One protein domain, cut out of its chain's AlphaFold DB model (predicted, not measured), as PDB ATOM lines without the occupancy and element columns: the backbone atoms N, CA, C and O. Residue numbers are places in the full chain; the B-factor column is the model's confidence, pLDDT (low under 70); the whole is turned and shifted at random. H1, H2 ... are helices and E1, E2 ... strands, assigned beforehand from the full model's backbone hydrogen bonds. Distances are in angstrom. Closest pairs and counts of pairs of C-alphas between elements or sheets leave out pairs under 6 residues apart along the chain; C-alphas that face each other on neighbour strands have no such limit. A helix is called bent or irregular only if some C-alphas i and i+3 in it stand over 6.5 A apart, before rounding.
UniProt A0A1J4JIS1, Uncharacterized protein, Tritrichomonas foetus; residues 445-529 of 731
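AT A GLANCE: This is residues 445 to 529 of the 731 residues of an uncharacterized protein of Tritrichomonas foetus (UniProt A0A1J4JIS1). One antiparallel sheet of four strands forms a wall, with the long helix H1 crossing one face and the shorter H3 crossing that same face beside it, while the other face is bare. H2 folds back along the last part of H1, off the sheet. The printed part has 85 residues, with three named helices and four named strands in the order E1, H1, H2, H3, E2, E3, E4, and the sheet order is E1, E4, E3, E2. The class is mixed, helices and strands, in two layers, helices on one face of a sheet. The whole is compact and rounded, with a radius of gyration of the C-alphas of 12.1 A and spans of 34 by 31 by 22 A.

HOW THE PARTS SIT: The edge strand E1, residues 445 to 450, is antiparallel to E4, residues 522 to 528, with N 446 and O 526 2.8 A apart, within hydrogen-bond range. E2, residues 502 to 505, E3, residues 511 to 516, and E4 form a meander, each strand the antiparallel neighbour of the one before; N 504 and O 512 are 3.0 A apart, and N 513 and O 525 2.9 A. H1, residues 458 to 475, is on the sheet at a height of 8.7 A and runs across the strands, at 85 degrees to E2 on the local plane; its closest C-alphas to E2 are those of Val 468 and Ser 504, 5.5 A. H2, residues 479 to 486, is not on the sheet and touches residues 469 to 474 of H1, closest at the C-alphas of Ala 473 and Arg 482, 4.7 A, in a helical hairpin with a shallow tilt of 13 degrees. H3, residues 491 to 498, is on the same face as H1 at a height of 8.4 A, across the strands. H2 and H3, also a hairpin, only just touch, with 3 pairs of C-alphas within 8 A; the closest are Ile 485 and Ile 494, 6.2 A. In H2 and H3 every O i to N i+4 pair is within hydrogen-bond range, in H1 12 of 14.

IN THESE COORDINATES: E1 begins at C-alpha 445 (211.013, 194.161, 224.767) and is 9.9 A long. H1 is 26.1 A long and only just irregular, with C-alphas 459 and 462 7.0 A apart. H2 measures 10.7 A, H3 10.5 A, E2 10.4 A and E3 16.2 A. E4, 18.8 A long, ends at C-alpha 528 (209.093, 188.713, 228.384).

THE WHOLE: The C-alphas farthest apart, those of Glu 456 and Asp 478, are 35.4 A apart. The printed part has no cut and no long link. The mean pLDDT of the printed part is 87.2; residues 452 to 454, 456 and 518 to 520 are under 70.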
ATOM      1  N   LEU A 445     211.986 193.081 224.801       80.75
ATOM      2  CA  LEU A 445     211.013 194.161 224.767       80.75
ATOM      3  C   LEU A 445     210.274 194.085 223.437       80.75
ATOM      4  O   LEU A 445     210.855 194.282 222.369       80.75
ATOM      5  N   ILE A 446     208.987 193.786 223.520       84.06
ATOM      6  CA  ILE A 446     208.042 193.837 222.417       84.06
ATOM      7  C   ILE A 446     207.342 195.175 222.532       84.06
ATOM      8  O   ILE A 446     206.588 195.404 223.470       84.06
ATOM      9  N   TYR A 447     207.583 196.074 221.595       84.81
ATOM     10  CA  TYR A 447     206.874 197.343 221.584       84.81
ATOM     11  C   TYR A 447     205.524 197.148 220.901       84.81
ATOM     12  O   TYR A 447     205.471 196.602 219.809       84.81
ATOM     13  N   LEU A 448     204.449 197.596 221.544       87.69
ATOM     14  CA  LEU A 448     203.147 197.819 220.905       87.69
ATOM     15  C   LEU A 448     203.112 199.241 220.330       87.69
ATOM     16  O   LEU A 448     202.622 199.466 219.224       87.69
ATOM     17  N   LYS A 449     203.742 200.170 221.056       86.25
ATOM     18  CA  LYS A 449     204.105 201.523 220.648       86.25
ATOM     19  C   LYS A 449     205.554 201.786 221.085       86.25
ATOM     20  O   LYS A 449     205.877 201.663 222.264       86.25
ATOM     21  N   ARG A 450     206.452 202.115 220.156       80.38
ATOM     22  CA  ARG A 450     207.833 202.521 220.460       80.38
ATOM     23  C   ARG A 450     207.972 204.003 220.183       80.38
ATOM     24  O   ARG A 450     207.964 204.395 219.019       80.38
ATOM     25  N   SER A 451     208.115 204.806 221.230       73.94
ATOM     26  CA  SER A 451     208.004 206.261 221.092       73.94
ATOM     27  C   SER A 451     206.691 206.579 220.365       73.94
ATOM     28  O   SER A 451     205.683 205.954 220.656       73.94
ATOM     29  N   GLU A 452     206.669 207.437 219.352       64.69
ATOM     30  CA  GLU A 452     205.443 207.740 218.595       64.69
ATOM     31  C   GLU A 452     205.054 206.679 217.540       64.69
ATOM     32  O   GLU A 452     204.052 206.827 216.840       64.69
ATOM     33  N   PHE A 453     205.822 205.593 217.409       66.75
ATOM     34  CA  PHE A 453     205.579 204.558 216.407       66.75
ATOM     35  C   PHE A 453     204.671 203.462 216.938       66.75
ATOM     36  O   PHE A 453     205.085 202.648 217.764       66.75
ATOM     37  N   ILE A 454     203.453 203.393 216.409       67.50
ATOM     38  CA  ILE A 454     202.601 202.216 216.577       67.50
ATOM     39  C   ILE A 454     203.198 201.084 215.737       67.50
ATOM     40  O   ILE A 454     203.541 201.268 214.570       67.50
ATOM     41  N   THR A 455     203.369 199.924 216.358       79.12
ATOM     42  CA  THR A 455     203.914 198.737 215.688       79.12
ATOM     43  C   THR A 455     202.817 197.956 214.965       79.12
ATOM     44  O   THR A 455     201.632 198.230 215.133       79.12
ATOM     45  N   GLU A 456     203.197 196.921 214.216       69.94
ATOM     46  CA  GLU A 456     202.261 195.998 213.551       69.94
ATOM     47  C   GLU A 456     201.342 195.238 214.527       69.94
ATOM     48  O   GLU A 456     200.398 194.577 214.110       69.94
ATOM     49  N   LEU A 457     201.585 195.359 215.834       82.00
ATOM     50  CA  LEU A 457     200.790 194.775 216.912       82.00
ATOM     51  C   LEU A 457     199.750 195.753 217.475       82.00
ATOM     52  O   LEU A 457     199.284 195.583 218.606       82.00
ATOM     53  N   SER A 458     199.387 196.784 216.705       76.38
ATOM     54  CA  SER A 458     198.376 197.788 217.061       76.38
ATOM     55  C   SER A 458     197.072 197.173 217.554       76.38
ATOM     56  O   SER A 458     196.463 197.680 218.493       76.38
ATOM     57  N   ASP A 459     196.677 196.041 216.978       83.44
ATOM     58  CA  ASP A 459     195.414 195.369 217.285       83.44
ATOM     59  C   ASP A 459     195.379 194.835 218.725       83.44
ATOM     60  O   ASP A 459     194.320 194.718 219.343       83.44
ATOM     61  N   TYR A 460     196.553 194.583 219.311       89.56
ATOM     62  CA  TYR A 460     196.699 194.163 220.701       89.56
ATOM     63  C   TYR A 460     196.898 195.326 221.668       89.56
ATOM     64  O   TYR A 460     196.767 195.126 222.880       89.56
ATOM     65  N   TYR A 461     197.167 196.535 221.165       91.12
ATOM     66  CA  TYR A 461     197.429 197.716 221.984       91.12
ATOM     67  C   TYR A 461     196.322 197.932 223.018       91.12
ATOM     68  O   TYR A 461     196.598 197.978 224.214       91.12
ATOM     69  N   GLN A 462     195.061 197.979 222.575       91.00
ATOM     70  CA  GLN A 462     193.924 198.247 223.460       91.00
ATOM     71  C   GLN A 462     193.693 197.122 224.474       91.00
ATOM     72  O   GLN A 462     193.440 197.384 225.647       91.00
ATOM     73  N   ARG A 463     193.853 195.857 224.070       91.81
ATOM     74  CA  ARG A 463     193.683 194.708 224.977       91.81
ATOM     75  C   ARG A 463     194.717 194.706 226.105       91.81
ATOM     76  O   ARG A 463     194.379 194.432 227.259       91.81
ATOM     77  N   VAL A 464     195.977 194.992 225.778       93.50
ATOM     78  CA  VAL A 464     197.046 195.066 226.783       93.50
ATOM     79  C   VAL A 464     196.868 196.315 227.643       93.50
ATOM     80  O   VAL A 464     196.999 196.224 228.862       93.50
ATOM     81  N   LEU A 465     196.486 197.447 227.042       94.31
ATOM     82  CA  LEU A 465     196.213 198.690 227.762       94.31
ATOM     83  C   LEU A 465     195.101 198.512 228.800       94.31
ATOM     84  O   LEU A 465     195.279 198.921 229.941       94.31
ATOM     85  N   GLU A 466     193.995 197.853 228.456       93.81
ATOM     86  CA  GLU A 466     192.917 197.570 229.413       93.81
ATOM     87  C   GLU A 466     193.407 196.729 230.597       93.81
ATOM     88  O   GLU A 466     193.125 197.046 231.751       93.81
ATOM     89  N   THR A 467     194.232 195.709 230.343       92.00
ATOM     90  CA  THR A 467     194.817 194.885 231.415       92.00
ATOM     91  C   THR A 467     195.675 195.728 232.367       92.00
ATOM     92  O   THR A 467     195.555 195.612 233.588       92.00
ATOM     93  N   VAL A 468     196.485 196.628 231.808       94.19
ATOM     94  CA  VAL A 468     197.315 197.581 232.561       94.19
ATOM     95  C   VAL A 468     196.450 198.552 233.363       94.19
ATOM     96  O   VAL A 468     196.708 198.769 234.547       94.19
ATOM     97  N   LYS A 469     195.389 199.101 232.761       95.06
ATOM     98  CA  LYS A 469     194.448 200.006 233.432       95.06
ATOM     99  C   LYS A 469     193.826 199.341 234.651       95.06
ATOM    100  O   LYS A 469     193.842 199.939 235.723       95.06
ATOM    101  N   PHE A 470     193.329 198.110 234.521       93.75
ATOM    102  CA  PHE A 470     192.740 197.377 235.644       93.75
ATOM    103  C   PHE A 470     193.752 197.096 236.760       93.75
ATOM    104  O   PHE A 470     193.443 197.328 237.931       93.75
ATOM    105  N   ASP A 471     194.959 196.644 236.416       93.00
ATOM    106  CA  ASP A 471     196.013 196.372 237.395       93.00
ATOM    107  C   ASP A 471     196.423 197.646 238.156       93.00
ATOM    108  O   ASP A 471     196.367 197.684 239.389       93.00
ATOM    109  N   LEU A 472     196.733 198.731 237.443       92.38
ATOM    110  CA  LEU A 472     197.120 200.007 238.050       92.38
ATOM    111  C   LEU A 472     195.979 200.634 238.866       92.38
ATOM    112  O   LEU A 472     196.205 201.117 239.976       92.38
ATOM    113  N   ALA A 473     194.740 200.575 238.371       92.56
ATOM    114  CA  ALA A 473     193.554 201.048 239.084       92.56
ATOM    115  C   ALA A 473     193.307 200.268 240.389       92.56
ATOM    116  O   ALA A 473     192.888 200.855 241.393       92.56
ATOM    117  N   SER A 474     193.595 198.960 240.399       92.81
ATOM    118  CA  SER A 474     193.483 198.119 241.598       92.81
ATOM    119  C   SER A 474     194.523 198.474 242.668       92.81
ATOM    120  O   SER A 474     194.237 198.390 243.862       92.81
ATOM    121  N   LYS A 475     195.705 198.936 242.238       91.38
ATOM    122  CA  LYS A 475     196.809 199.383 243.101       91.38
ATOM    123  C   LYS A 475     196.638 200.834 243.581       91.38
ATOM    124  O   LYS A 475     197.274 201.232 244.556       91.38
ATOM    125  N   ALA A 476     195.776 201.625 242.937       89.44
ATOM    126  CA  ALA A 476     195.521 203.016 243.299       89.44
ATOM    127  C   ALA A 476     194.674 203.140 244.582       89.44
ATOM    128  O   ALA A 476     193.539 202.655 244.664       89.44
ATOM    129  N   VAL A 477     195.226 203.844 245.579       89.69
ATOM    130  CA  VAL A 477     194.561 204.112 246.868       89.69
ATOM    131  C   VAL A 477     193.476 205.185 246.728       89.69
ATOM    132  O   VAL A 477     192.407 205.053 247.320       89.69
ATOM    133  N   ASP A 478     193.732 206.227 245.931       92.69
ATOM    134  CA  ASP A 478     192.804 207.340 245.710       92.69
ATOM    135  C   ASP A 478     191.690 206.971 244.703       92.69
ATOM    136  O   ASP A 478     192.000 206.606 243.562       92.69
ATOM    137  N   PRO A 479     190.397 207.084 245.074       91.81
ATOM    138  CA  PRO A 479     189.279 206.825 244.169       91.81
ATOM    139  C   PRO A 479     189.279 207.703 242.914       91.81
ATOM    140  O   PRO A 479     188.931 207.217 241.840       91.81
ATOM    141  N   THR A 480     189.697 208.969 243.019       92.19
ATOM    142  CA  THR A 480     189.743 209.876 241.862       92.19
ATOM    143  C   THR A 480     190.845 209.470 240.887       92.19
ATOM    144  O   THR A 480     190.631 209.455 239.676       92.19
ATOM    145  N   MET A 481     192.017 209.078 241.394       91.00
ATOM    146  CA  MET A 481     193.088 208.508 240.577       91.00
ATOM    147  C   MET A 481     192.649 207.211 239.885       91.00
ATOM    148  O   MET A 481     192.918 207.023 238.700       91.00
ATOM    149  N   ARG A 482     191.922 206.336 240.592       93.62
ATOM    150  CA  ARG A 482     191.379 205.096 240.020       93.62
ATOM    151  C   ARG A 482     190.477 205.373 238.817       93.62
ATOM    152  O   ARG A 482     190.647 204.751 237.775       93.62
ATOM    153  N   GLU A 483     189.552 206.319 238.956       94.25
ATOM    154  CA  GLU A 483     188.648 206.719 237.874       94.25
ATOM    155  C   GLU A 483     189.414 207.310 236.681       94.25
ATOM    156  O   GLU A 483     189.175 206.922 235.540       94.25
ATOM    157  N   LYS A 484     190.401 208.181 236.933       94.38
ATOM    158  CA  LYS A 484     191.250 208.753 235.875       94.38
ATOM    159  C   LYS A 484     192.036 207.692 235.100       94.38
ATOM    160  O   LYS A 484     192.110 207.786 233.882       94.38
ATOM    161  N   ILE A 485     192.588 206.682 235.779       93.62
ATOM    162  CA  ILE A 485     193.307 205.571 235.125       93.62
ATOM    163  C   ILE A 485     192.350 204.752 234.253       93.62
ATOM    164  O   ILE A 485     192.669 204.454 233.106       93.62
ATOM    165  N   LEU A 486     191.161 204.412 234.763       94.06
ATOM    166  CA  LEU A 486     190.170 203.640 234.004       94.06
ATOM    167  C   LEU A 486     189.622 204.404 232.786       94.06
ATOM    168  O   LEU A 486     189.252 203.777 231.795       94.06
ATOM    169  N   ASN A 487     189.633 205.738 232.822       94.25
ATOM    170  CA  ASN A 487     189.202 206.594 231.714       94.25
ATOM    171  C   ASN A 487     190.335 206.989 230.748       94.25
ATOM    172  O   ASN A 487     190.067 207.657 229.752       94.25
ATOM    173  N   ALA A 488     191.583 206.594 231.014       93.38
ATOM    174  CA  ALA A 488     192.703 206.857 230.114       93.38
ATOM    175  C   ALA A 488     192.503 206.152 228.759       93.38
ATOM    176  O   ALA A 488     192.085 204.986 228.709       93.38
ATOM    177  N   SER A 489     192.809 206.862 227.668       90.94
ATOM    178  CA  SER A 489     192.623 206.390 226.287       90.94
ATOM    179  C   SER A 489     193.908 205.836 225.661       90.94
ATOM    180  O   SER A 489     193.860 205.079 224.688       90.94
ATOM    181  N   SER A 490     195.062 206.180 226.235       91.00
ATOM    182  CA  SER A 490     196.384 205.781 225.756       91.00
ATOM    183  C   SER A 490     197.361 205.486 226.901       91.00
ATOM    184  O   SER A 490     197.141 205.866 228.052       91.00
ATOM    185  N   ALA A 491     198.469 204.808 226.585       90.81
ATOM    186  CA  ALA A 491     199.577 204.624 227.516       90.81
ATOM    187  C   ALA A 491     200.229 205.964 227.901       90.81
ATOM    188  O   ALA A 491     200.673 206.124 229.035       90.81
ATOM    189  N   ASP A 492     200.235 206.935 226.986       88.94
ATOM    190  CA  ASP A 492     200.695 208.301 227.226       88.94
ATOM    191  C   ASP A 492     199.829 208.996 228.278       88.94
ATOM    192  O   ASP A 492     200.377 209.567 229.215       88.94
ATOM    193  N   ASP A 493     198.498 208.878 228.202       91.19
ATOM    194  CA  ASP A 493     197.592 209.429 229.221       91.19
ATOM    195  C   ASP A 493     197.908 208.843 230.602       91.19
ATOM    196  O   ASP A 493     198.015 209.572 231.588       91.19
ATOM    197  N   ILE A 494     198.103 207.522 230.678       91.50
ATOM    198  CA  ILE A 494     198.481 206.844 231.924       91.50
ATOM    199  C   ILE A 494     199.823 207.375 232.432       91.50
ATOM    200  O   ILE A 494     199.957 207.662 233.624       91.50
ATOM    201  N   PHE A 495     200.807 207.542 231.550       90.25
ATOM    202  CA  PHE A 495     202.101 208.097 231.928       90.25
ATOM    203  C   PHE A 495     201.978 209.543 232.422       90.25
ATOM    204  O   PHE A 495     202.553 209.871 233.452       90.25
ATOM    205  N   GLN A 496     201.185 210.396 231.770       88.94
ATOM    206  CA  GLN A 496     200.957 211.782 232.200       88.94
ATOM    207  C   GLN A 496     200.247 211.870 233.557       88.94
ATOM    208  O   GLN A 496     200.475 212.804 234.326       88.94
ATOM    209  N   LEU A 497     199.407 210.886 233.882       90.06
ATOM    210  CA  LEU A 497     198.754 210.788 235.184       90.06
ATOM    211  C   LEU A 497     199.712 210.336 236.298       90.06
ATOM    212  O   LEU A 497     199.616 210.836 237.418       90.06
ATOM    213  N   LEU A 498     200.605 209.383 236.011       88.25
ATOM    214  CA  LEU A 498     201.497 208.767 237.006       88.25
ATOM    215  C   LEU A 498     202.878 209.428 237.103       88.25
ATOM    216  O   LEU A 498     203.559 209.270 238.117       88.25
ATOM    217  N   LEU A 499     203.301 210.124 236.046       86.56
ATOM    218  CA  LEU A 499     204.608 210.765 235.851       86.56
ATOM    219  C   LEU A 499     205.805 209.846 236.148       86.56
ATOM    220  O   LEU A 499     206.862 210.303 236.584       86.56
ATOM    221  N   THR A 500     205.623 208.538 235.972       87.75
ATOM    222  CA  THR A 500     206.612 207.510 236.299       87.75
ATOM    223  C   THR A 500     206.459 206.296 235.393       87.75
ATOM    224  O   THR A 500     205.364 205.973 234.930       87.75
ATOM    225  N   ASN A 501     207.575 205.602 235.165       90.19
ATOM    226  CA  ASN A 501     207.588 204.310 234.490       90.19
ATOM    227  C   ASN A 501     206.729 203.305 235.259       90.19
ATOM    228  O   ASN A 501     206.869 203.174 236.478       90.19
ATOM    229  N   SER A 502     205.882 202.568 234.549       90.19
ATOM    230  CA  SER A 502     204.965 201.610 235.157       90.19
ATOM    231  C   SER A 502     205.075 200.237 234.506       90.19
ATOM    232  O   SER A 502     205.438 200.095 233.336       90.19
ATOM    233  N   TYR A 503     204.784 199.219 235.312       92.75
ATOM    234  CA  TYR A 503     204.772 197.825 234.900       92.75
ATOM    235  C   TYR A 503     203.532 197.148 235.470       92.75
ATOM    236  O   TYR A 503     203.165 197.386 236.626       92.75
ATOM    237  N   SER A 504     202.930 196.279 234.669       93.19
ATOM    238  CA  SER A 504     201.782 195.470 235.068       93.19
ATOM    239  C   SER A 504     202.019 194.019 234.715       93.19
ATOM    240  O   SER A 504     202.520 193.713 233.634       93.19
ATOM    241  N   ASP A 505     201.649 193.122 235.619       91.00
ATOM    242  CA  ASP A 505     201.831 191.693 235.401       91.00
ATOM    243  C   ASP A 505     200.889 191.204 234.297       91.00
ATOM    244  O   ASP A 505     199.695 191.513 234.281       91.00
ATOM    245  N   LEU A 506     201.435 190.420 233.373       90.19
ATOM    246  CA  LEU A 506     200.681 189.665 232.383       90.19
ATOM    247  C   LEU A 506     200.816 188.163 232.685       90.19
ATOM    248  O   LEU A 506     201.672 187.740 233.471       90.19
ATOM    249  N   PRO A 507     199.965 187.315 232.086       89.12
ATOM    250  CA  PRO A 507     200.118 185.874 232.195       89.12
ATOM    251  C   PRO A 507     201.482 185.347 231.732       89.12
ATOM    252  O   PRO A 507     202.259 186.027 231.064       89.12
ATOM    253  N   ASN A 508     201.768 184.096 232.102       85.75
ATOM    254  CA  ASN A 508     202.967 183.356 231.684       85.75
ATOM    255  C   ASN A 508     204.310 184.033 232.009       85.75
ATOM    256  O   ASN A 508     205.325 183.722 231.394       85.75
ATOM    257  N   GLY A 509     204.331 184.905 233.020       84.19
ATOM    258  CA  GLY A 509     205.538 185.599 233.461       84.19
ATOM    259  C   GLY A 509     205.904 186.808 232.605       84.19
ATOM    260  O   GLY A 509     206.946 187.402 232.850       84.19
ATOM    261  N   ALA A 510     205.074 187.185 231.630       89.38
ATOM    262  CA  ALA A 510     205.233 188.439 230.910       89.38
ATOM    263  C   ALA A 510     204.800 189.633 231.781       89.38
ATOM    264  O   ALA A 510     204.074 189.491 232.765       89.38
ATOM    265  N   SER A 511     205.203 190.836 231.393       92.25
ATOM    266  CA  SER A 511     204.730 192.081 232.003       92.25
ATOM    267  C   SER A 511     204.475 193.114 230.918       92.25
ATOM    268  O   SER A 511     205.225 193.192 229.959       92.25
ATOM    269  N   ALA A 512     203.447 193.936 231.044       94.00
ATOM    270  CA  ALA A 512     203.326 195.137 230.233       94.00
ATOM    271  C   ALA A 512     204.196 196.250 230.832       94.00
ATOM    272  O   ALA A 512     204.357 196.312 232.052       94.00
ATOM    273  N   PHE A 513     204.740 197.130 229.994       93.06
ATOM    274  CA  PHE A 513     205.533 198.282 230.423       93.06
ATOM    275  C   PHE A 513     205.037 199.573 229.779       93.06
ATOM    276  O   PHE A 513     204.670 199.571 228.604       93.06
ATOM    277  N   ILE A 514     205.111 200.676 230.524       93.56
ATOM    278  CA  ILE A 514     205.021 202.052 230.023       93.56
ATOM    279  C   ILE A 514     206.299 202.766 230.463       93.56
ATOM    280  O   ILE A 514     206.544 202.909 231.663       93.56
ATOM    281  N   LEU A 515     207.135 203.166 229.504       87.81
ATOM    282  CA  LEU A 515     208.476 203.696 229.758       87.81
ATOM    283  C   LEU A 515     208.723 205.013 229.038       87.81
ATOM    284  O   LEU A 515     208.623 205.071 227.811       87.81
ATOM    285  N   GLU A 516     209.169 206.014 229.788       86.12
ATOM    286  CA  GLU A 516     209.789 207.215 229.234       86.12
ATOM    287  C   GLU A 516     211.126 206.851 228.580       86.12
ATOM    288  O   GLU A 516     211.981 206.185 229.176       86.12
ATOM    289  N   GLN A 517     211.295 207.263 227.330       75.62
ATOM    290  CA  GLN A 517     212.537 207.124 226.583       75.62
ATOM    291  C   GLN A 517     213.434 208.358 226.780       75.62
ATOM    292  O   GLN A 517     213.039 209.367 227.358       75.62
ATOM    293  N   ALA A 518     214.679 208.292 226.298       62.06
ATOM    294  CA  ALA A 518     215.642 209.391 226.440       62.06
ATOM    295  C   ALA A 518     215.220 210.686 225.711       62.06
ATOM    296  O   ALA A 518     215.695 211.769 226.050       62.06
ATOM    297  N   ASP A 519     214.341 210.562 224.718       57.22
ATOM    298  CA  ASP A 519     213.715 211.659 223.978       57.22
ATOM    299  C   ASP A 519     212.435 212.190 224.661       57.22
ATOM    300  O   ASP A 519     211.814 213.099 224.125       57.22
ATOM    301  N   HIS A 520     212.086 211.681 225.854       66.88
ATOM    302  CA  HIS A 520     210.850 211.940 226.615       66.88
ATOM    303  C   HIS A 520     209.560 211.383 226.010       66.88
ATOM    304  O   HIS A 520     208.483 211.567 226.579       66.88
ATOM    305  N   THR A 521     209.658 210.622 224.922       75.44
ATOM    306  CA  THR A 521     208.499 209.917 224.380       75.44
ATOM    307  C   THR A 521     208.134 208.718 225.250       75.44
ATOM    308  O   THR A 521     208.979 208.113 225.921       75.44
ATOM    309  N   VAL A 522     206.859 208.332 225.220       83.44
ATOM    310  CA  VAL A 522     206.365 207.165 225.951       83.44
ATOM    311  C   VAL A 522     206.374 205.949 225.034       83.44
ATOM    312  O   VAL A 522     205.773 205.936 223.962       83.44
ATOM    313  N   SER A 523     207.052 204.891 225.469       88.06
ATOM    314  CA  SER A 523     206.964 203.570 224.855       88.06
ATOM    315  C   SER A 523     206.056 202.663 225.667       88.06
ATOM    316  O   SER A 523     206.148 202.618 226.891       88.06
ATOM    317  N   PHE A 524     205.234 201.890 224.972       92.88
ATOM    318  CA  PHE A 524     204.320 200.920 225.549       92.88
ATOM    319  C   PHE A 524     204.523 199.552 224.915       92.88
ATOM    320  O   PHE A 524     204.623 199.425 223.692       92.88
ATOM    321  N   GLY A 525     204.568 198.507 225.730       92.31
ATOM    322  CA  GLY A 525     204.846 197.183 225.207       92.31
ATOM    323  C   GLY A 525     204.741 196.059 226.215       92.31
ATOM    324  O   GLY A 525     204.256 196.237 227.329       92.31
ATOM    325  N   ILE A 526     205.203 194.891 225.788       91.06
ATOM    326  CA  ILE A 526     205.286 193.662 226.563       91.06
ATOM    327  C   ILE A 526     206.756 193.321 226.783       91.06
ATOM    328  O   ILE A 526     207.581 193.318 225.873       91.06
ATOM    329  N   TYR A 527     207.069 193.010 228.019       88.44
ATOM    330  CA  TYR A 527     208.312 192.462 228.499       88.44
ATOM    331  C   TYR A 527     208.136 190.958 228.711       88.44
ATOM    332  O   TYR A 527     207.209 190.534 229.402       88.44
ATOM    333  N   ILE A 528     209.031 190.156 228.134       85.25
ATOM    334  CA  ILE A 528     209.093 188.713 228.384       85.25
ATOM    335  C   ILE A 528     210.455 188.407 229.021       85.25
ATOM    336  O   ILE A 528     211.485 188.552 228.347       85.25
ATOM    337  N   PRO A 529     210.500 188.010 230.309       77.06
ATOM    338  CA  PRO A 529     211.737 187.595 230.943       77.06
ATOM    339  C   PRO A 529     212.196 186.274 230.339       77.06
ATOM    340  O   PRO A 529     211.432 185.311 230.243       77.06
TER     341      PRO A 529